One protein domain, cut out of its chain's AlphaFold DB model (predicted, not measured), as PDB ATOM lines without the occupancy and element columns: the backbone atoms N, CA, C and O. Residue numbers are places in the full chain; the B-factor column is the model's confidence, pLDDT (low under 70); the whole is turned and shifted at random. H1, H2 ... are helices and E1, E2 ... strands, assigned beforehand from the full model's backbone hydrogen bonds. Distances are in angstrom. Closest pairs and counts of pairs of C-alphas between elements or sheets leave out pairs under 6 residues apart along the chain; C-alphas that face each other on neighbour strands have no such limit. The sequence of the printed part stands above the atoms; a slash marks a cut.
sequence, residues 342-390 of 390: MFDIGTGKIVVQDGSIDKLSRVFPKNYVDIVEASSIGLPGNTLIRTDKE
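This is residues 342 to 390 of the 390 residues of an uncharacterized protein of Bryobacteraceae bacterium (UniProt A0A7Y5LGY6). This is little regular structure: a small sheet of three short strands has the single turn H1 over it, while a wide loop, its residues 361 to 367 sticking out, and the tail ending at 390 reach to opposite ends of the long axis. Of 49 printed residues, 14 are in named elements, E1, E2, E3, H1, class mixed; the mixed sheet runs E1 E2 E3. It is only just compact, close to loose, radius of gyration of the C-alphas 11.1 A, elongated, spanning 35 by 20 by 14 A.

Look first at E2, residues 349 to 352, the inner strand. E1, residues 342 to 344, forms an antiparallel hairpin with it at 141 degrees; find N 342 and O 351 2.9 A apart. E3, residues 371 to 373, is parallel to E2 at 45 degrees, with N 372 and O 350 3.0 A apart. H1, residues 374 to 377, is on the sheet at a height of 8.6 A, only just over E2 with 3 C-alphas; their closest C-alphas, Val 351 and Ala 374, are 5.6 A apart. H1 is too short for an O i to N i+4 pair; its one O i to N i+3 pair is within range.

Find C-alpha 342 at (130.995, 106.659, 209.748), where E1 begins its 6.3 A. E2 spans 9.6 A, E3 7.1 A, and H1 5.8 A, ending at C-alpha 377, (136.851, 114.352, 217.949).

The farthest C-alphas, Val 363 and Glu 390, are 36.1 A apart. The printed part has no cut; E2 to E3 is a long link. Residues 388 to 390 are under pLDDT 70.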
ATOM      1  N   MET A 342     130.516 107.923 209.195       94.12
ATOM      2  CA  MET A 342     130.995 106.659 209.748       94.12
ATOM      3  C   MET A 342     130.566 106.509 211.208       94.12
ATOM      4  O   MET A 342     130.196 107.487 211.851       94.12
ATOM      5  N   PHE A 343     130.626 105.292 211.742       94.12
ATOM      6  CA  PHE A 343     130.492 105.057 213.179       94.12
ATOM      7  C   PHE A 343     131.886 104.892 213.782       94.12
ATOM      8  O   PHE A 343     132.615 103.976 213.399       94.12
ATOM      9  N   ASP A 344     132.260 105.783 214.697       93.88
ATOM     10  CA  ASP A 344     133.529 105.701 215.409       93.88
ATOM     11  C   ASP A 344     133.370 104.834 216.661       93.88
ATOM     12  O   ASP A 344     132.662 105.188 217.604       93.88
ATOM     13  N   ILE A 345     134.040 103.681 216.669       92.50
ATOM     14  CA  ILE A 345     133.930 102.692 217.750       92.50
ATOM     15  C   ILE A 345     134.505 103.242 219.063       92.50
ATOM     16  O   ILE A 345     133.971 102.940 220.127       92.50
ATOM     17  N   GLY A 346     135.570 104.052 218.997       91.88
ATOM     18  CA  GLY A 346     136.253 104.570 220.185       91.88
ATOM     19  C   GLY A 346     135.384 105.527 221.002       91.88
ATOM     20  O   GLY A 346     135.370 105.460 222.228       91.88
ATOM     21  N   THR A 347     134.633 106.393 220.325       93.12
ATOM     22  CA  THR A 347     133.712 107.343 220.962       93.12
ATOM     23  C   THR A 347     132.276 106.827 221.054       93.12
ATOM     24  O   THR A 347     131.486 107.385 221.815       93.12
ATOM     25  N   GLY A 348     131.921 105.786 220.294       93.31
ATOM     26  CA  GLY A 348     130.553 105.278 220.183       93.31
ATOM     27  C   GLY A 348     129.606 106.231 219.445       93.31
ATOM     28  O   GLY A 348     128.393 106.154 219.639       93.31
ATOM     29  N   LYS A 349     130.144 107.151 218.635       94.25
ATOM     30  CA  LYS A 349     129.388 108.221 217.968       94.25
ATOM     31  C   LYS A 349     129.310 108.001 216.467       94.25
ATOM     32  O   LYS A 349     130.193 107.398 215.857       94.25
ATOM     33  N   ILE A 350     128.269 108.550 215.849       95.19
ATOM     34  CA  ILE A 350     128.264 108.746 214.400       95.19
ATOM     35  C   ILE A 350     129.034 110.027 214.099       95.19
ATOM     36  O   ILE A 350     128.756 111.091 214.647       95.19
ATOM     37  N   VAL A 351     129.994 109.922 213.197       95.50
ATOM     38  CA  VAL A 351     130.832 111.024 212.748       95.50
ATOM     39  C   VAL A 351     130.394 111.413 211.348       95.50
ATOM     40  O   VAL A 351     130.277 110.550 210.475       95.50
ATOM     41  N   VAL A 352     130.161 112.702 211.134       95.62
ATOM     42  CA  VAL A 352     129.854 113.279 209.822       95.62
ATOM     43  C   VAL A 352     130.942 114.258 209.401       95.62
ATOM     44  O   VAL A 352     131.745 114.711 210.218       95.62
ATOM     45  N   GLN A 353     130.963 114.580 208.111       95.69
ATOM     46  CA  GLN A 353     131.834 115.617 207.566       95.69
ATOM     47  C   GLN A 353     131.558 116.968 208.239       95.69
ATOM     48  O   GLN A 353     130.403 117.299 208.520       95.69
ATOM     49  N   ASP A 354     132.612 117.748 208.483       95.50
ATOM     50  CA  ASP A 354     132.470 119.095 209.047       95.50
ATOM     51  C   ASP A 354     131.526 119.940 208.165       95.50
ATOM     52  O   ASP A 354     131.586 119.883 206.931       95.50
ATOM     53  N   GLY A 355     130.619 120.698 208.786       94.31
ATOM     54  CA  GLY A 355     129.621 121.516 208.095       94.31
ATOM     55  C   GLY A 355     128.479 120.730 207.443       94.31
ATOM     56  O   GLY A 355     127.801 121.277 206.577       94.31
ATOM     57  N   SER A 356     128.275 119.455 207.802       94.50
ATOM     58  CA  SER A 356     127.234 118.596 207.204       94.50
ATOM     59  C   SER A 356     126.160 118.121 208.189       94.50
ATOM     60  O   SER A 356     125.295 117.319 207.827       94.50
ATOM     61  N   ILE A 357     126.163 118.616 209.433       90.44
ATOM     62  CA  ILE A 357     125.128 118.299 210.434       90.44
ATOM     63  C   ILE A 357     123.717 118.700 209.966       90.44
ATOM     64  O   ILE A 357     122.735 118.027 210.287       90.44
ATOM     65  N   ASP A 358     123.586 119.780 209.200       90.81
ATOM     66  CA  ASP A 358     122.311 120.271 208.664       90.81
ATOM     67  C   ASP A 358     121.709 119.354 207.582       90.81
ATOM     68  O   ASP A 358     120.492 119.359 207.374       90.81
ATOM     69  N   LYS A 359     122.535 118.509 206.953       89.88
ATOM     70  CA  LYS A 359     122.135 117.503 205.952       89.88
ATOM     71  C   LYS A 359     121.599 116.212 206.566       89.88
ATOM     72  O   LYS A 359     121.146 115.323 205.841       89.88
ATOM     73  N   LEU A 360     121.634 116.085 207.893       87.81
ATOM     74  CA  LEU A 360     121.079 114.926 208.578       87.81
ATOM     75  C   LEU A 360     119.593 114.768 208.265       87.81
ATOM     76  O   LEU A 360     118.798 115.708 208.336       87.81
ATOM     77  N   SER A 361     119.206 113.528 207.975       84.81
ATOM     78  CA  SER A 361     117.808 113.192 207.750       84.81
ATOM     79  C   SER A 361     116.956 113.615 208.948       84.81
ATOM     80  O   SER A 361     117.237 113.247 210.089       84.81
ATOM     81  N   ARG A 362     115.865 114.345 208.684       83.38
ATOM     82  CA  ARG A 362     114.940 114.830 209.726       83.38
ATOM     83  C   ARG A 362     114.283 113.703 210.525       83.38
ATOM     84  O   ARG A 362     113.830 113.938 211.637       83.38
ATOM     85  N   VAL A 363     114.226 112.497 209.958       82.56
ATOM     86  CA  VAL A 363     113.655 111.307 210.607       82.56
ATOM     87  C   VAL A 363     114.700 110.470 211.352       82.56
ATOM     88  O   VAL A 363     114.355 109.427 211.902       82.56
ATOM     89  N   PHE A 364     115.972 110.882 211.363       83.94
ATOM     90  CA  PHE A 364     117.005 110.174 212.109       83.94
ATOM     91  C   PHE A 364     116.789 110.345 213.627       83.94
ATOM     92  O   PHE A 364     116.604 111.476 214.087       83.94
ATOM     93  N   PRO A 365     116.829 109.264 214.429       83.44
ATOM     94  CA  PRO A 365     116.604 109.338 215.867       83.44
ATOM     95  C   PRO A 365     117.832 109.924 216.582       83.44
ATOM     96  O   PRO A 365     118.687 109.195 217.076       83.44
ATOM     97  N   LYS A 366     117.907 111.258 216.665       79.62
ATOM     98  CA  LYS A 366     119.042 111.990 217.270       79.62
ATOM     99  C   LYS A 366     119.330 111.624 218.734       79.62
ATOM    100  O   LYS A 366     120.437 111.843 219.194       79.62
ATOM    101  N   ASN A 367     118.361 111.046 219.445       83.81
ATOM    102  CA  ASN A 367     118.509 110.644 220.849       83.81
ATOM    103  C   ASN A 367     119.079 109.223 221.026       83.81
ATOM    104  O   ASN A 367     119.241 108.780 222.157       83.81
ATOM    105  N   TYR A 368     119.297 108.477 219.937       84.62
ATOM    106  CA  TYR A 368     119.776 107.091 220.003       84.62
ATOM    107  C   TYR A 368     121.303 106.996 220.008       84.62
ATOM    108  O   TYR A 368     121.876 106.152 220.689       84.62
ATOM    109  N   VAL A 369     121.958 107.852 219.229       89.12
ATOM    110  CA  VAL A 369     123.411 107.904 219.099       89.12
ATOM    111  C   VAL A 369     123.817 109.340 218.811       89.12
ATOM    112  O   VAL A 369     123.218 109.993 217.951       89.12
ATOM    113  N   ASP A 370     124.824 109.820 219.534       91.94
ATOM    114  CA  ASP A 370     125.370 111.154 219.318       91.94
ATOM    115  C   ASP A 370     125.950 111.256 217.909       91.94
ATOM    116  O   ASP A 370     126.651 110.357 217.431       91.94
ATOM    117  N   ILE A 371     125.678 112.388 217.262       93.94
ATOM    118  CA  ILE A 371     126.228 112.720 215.955       93.94
ATOM    119  C   ILE A 371     127.109 113.945 216.112       93.94
ATOM    120  O   ILE A 371     126.662 114.970 216.628       93.94
ATOM    121  N   VAL A 372     128.350 113.833 215.662       95.00
ATOM    122  CA  VAL A 372     129.352 114.886 215.798       95.00
ATOM    123  C   VAL A 372     130.096 115.105 214.488       95.00
ATOM    124  O   VAL A 372     130.202 114.205 213.655       95.00
ATOM    125  N   GLU A 373     130.620 116.309 214.306       96.38
ATOM    126  CA  GLU A 373     131.519 116.617 213.193       96.38
ATOM    127  C   GLU A 373     132.912 116.036 213.458       96.38
ATOM    128  O   GLU A 373     133.349 115.952 214.610       96.38
ATOM    129  N   ALA A 374     133.611 115.615 212.406       95.75
ATOM    130  CA  ALA A 374     134.876 114.891 212.519       95.75
ATOM    131  C   ALA A 374     135.937 115.654 213.322       95.75
ATOM    132  O   ALA A 374     136.602 115.077 214.192       95.75
ATOM    133  N   SER A 375     136.059 116.962 213.085       95.69
ATOM    134  CA  SER A 375     137.023 117.816 213.783       95.69
ATOM    135  C   SER A 375     136.808 117.855 215.299       95.69
ATOM    136  O   SER A 375     137.785 117.914 216.049       95.69
ATOM    137  N   SER A 376     135.562 117.728 215.772       96.00
ATOM    138  CA  SER A 376     135.224 117.767 217.203       96.00
ATOM    139  C   SER A 376     135.812 116.606 218.014       96.00
ATOM    140  O   SER A 376     135.958 116.712 219.231       96.00
ATOM    141  N   ILE A 377     136.187 115.513 217.343       94.31
ATOM    142  CA  ILE A 377     136.851 114.352 217.949       94.31
ATOM    143  C   ILE A 377     138.264 114.128 217.387       94.31
ATOM    144  O   ILE A 377     138.854 113.061 217.547       94.31
ATOM    145  N   GLY A 378     138.841 115.148 216.739       93.31
ATOM    146  CA  GLY A 378     140.220 115.125 216.247       93.31
ATOM    147  C   GLY A 378     140.440 114.257 215.005       93.31
ATOM    148  O   GLY A 378     141.561 113.777 214.778       93.31
ATOM    149  N   LEU A 379     139.392 114.026 214.213       93.56
ATOM    150  CA  LEU A 379     139.473 113.369 212.912       93.56
ATOM    151  C   LEU A 379     139.516 114.409 211.783       93.56
ATOM    152  O   LEU A 379     139.058 115.536 211.970       93.56
ATOM    153  N   PRO A 380     140.066 114.064 210.605       93.44
ATOM    154  CA  PRO A 380     140.058 114.984 209.476       93.44
ATOM    155  C   PRO A 380     138.627 115.277 209.014       93.44
ATOM    156  O   PRO A 380     137.869 114.357 208.695       93.44
ATOM    157  N   GLY A 381     138.293 116.565 208.927       92.94
ATOM    158  CA  GLY A 381     136.955 117.067 208.614       92.94
ATOM    159  C   GLY A 381     136.344 116.559 207.315       92.94
ATOM    160  O   GLY A 381     135.127 116.515 207.208       92.94
ATOM    161  N   ASN A 382     137.169 116.167 206.339       90.88
ATOM    162  CA  ASN A 382     136.770 115.796 204.979       90.88
ATOM    163  C   ASN A 382     136.840 114.289 204.671       90.88
ATOM    164  O   ASN A 382     136.095 113.827 203.813       90.88
ATOM    165  N   THR A 383     137.728 113.529 205.320       92.19
ATOM    166  CA  THR A 383     137.894 112.079 205.084       92.19
ATOM    167  C   THR A 383     137.327 111.219 206.204       92.19
ATOM    168  O   THR A 383     137.176 110.015 206.015       92.19
ATOM    169  N   LEU A 384     137.059 111.802 207.379       93.00
ATOM    170  CA  LEU A 384     136.657 111.147 208.636       93.00
ATOM    171  C   LEU A 384     137.663 110.141 209.206       93.00
ATOM    172  O   LEU A 384     137.600 109.816 210.380       93.00
ATOM    173  N   ILE A 385     138.620 109.668 208.417       90.69
ATOM    174  CA  ILE A 385     139.646 108.717 208.834       90.69
ATOM    175  C   ILE A 385     141.031 109.329 208.691       90.69
ATOM    176  O   ILE A 385     141.293 110.120 207.778       90.69
ATOM    177  N   ARG A 386     141.931 108.926 209.587       88.81
ATOM    178  CA  ARG A 386     143.365 109.183 209.457       88.81
ATOM    179  C   ARG A 386     143.943 108.160 208.486       88.81
ATOM    180  O   ARG A 386     143.606 106.986 208.563       88.81
ATOM    181  N   THR A 387     144.777 108.618 207.565       82.50
ATOM    182  CA  THR A 387     145.406 107.745 206.565       82.50
ATOM    183  C   THR A 387     146.578 106.986 207.162       82.50
ATOM    184  O   THR A 387     146.624 105.769 207.049       82.50
ATOM    185  N   ASP A 388     147.427 107.701 207.898       68.88
ATOM    186  CA  ASP A 388     148.615 107.150 208.535       68.88
ATOM    187  C   ASP A 388     148.552 107.443 210.037       68.88
ATOM    188  O   ASP A 388     149.105 108.435 210.511       68.88
ATOM    189  N   LYS A 389     147.821 106.616 210.788       56.84
ATOM    190  CA  LYS A 389     148.110 106.363 212.205       56.84
ATOM    191  C   LYS A 389     147.743 104.917 212.512       56.84
ATOM    192  O   LYS A 389     146.563 104.574 212.462       56.84
ATOM    193  N   GLU A 390     148.775 104.120 212.784       40.38
ATOM    194  CA  GLU A 390     148.663 102.960 213.673       40.38
ATOM    195  C   GLU A 390     148.049 103.368 215.019       40.38
ATOM    196  O   GLU A 390     148.322 104.510 215.479       40.38
TER     197      GLU A 390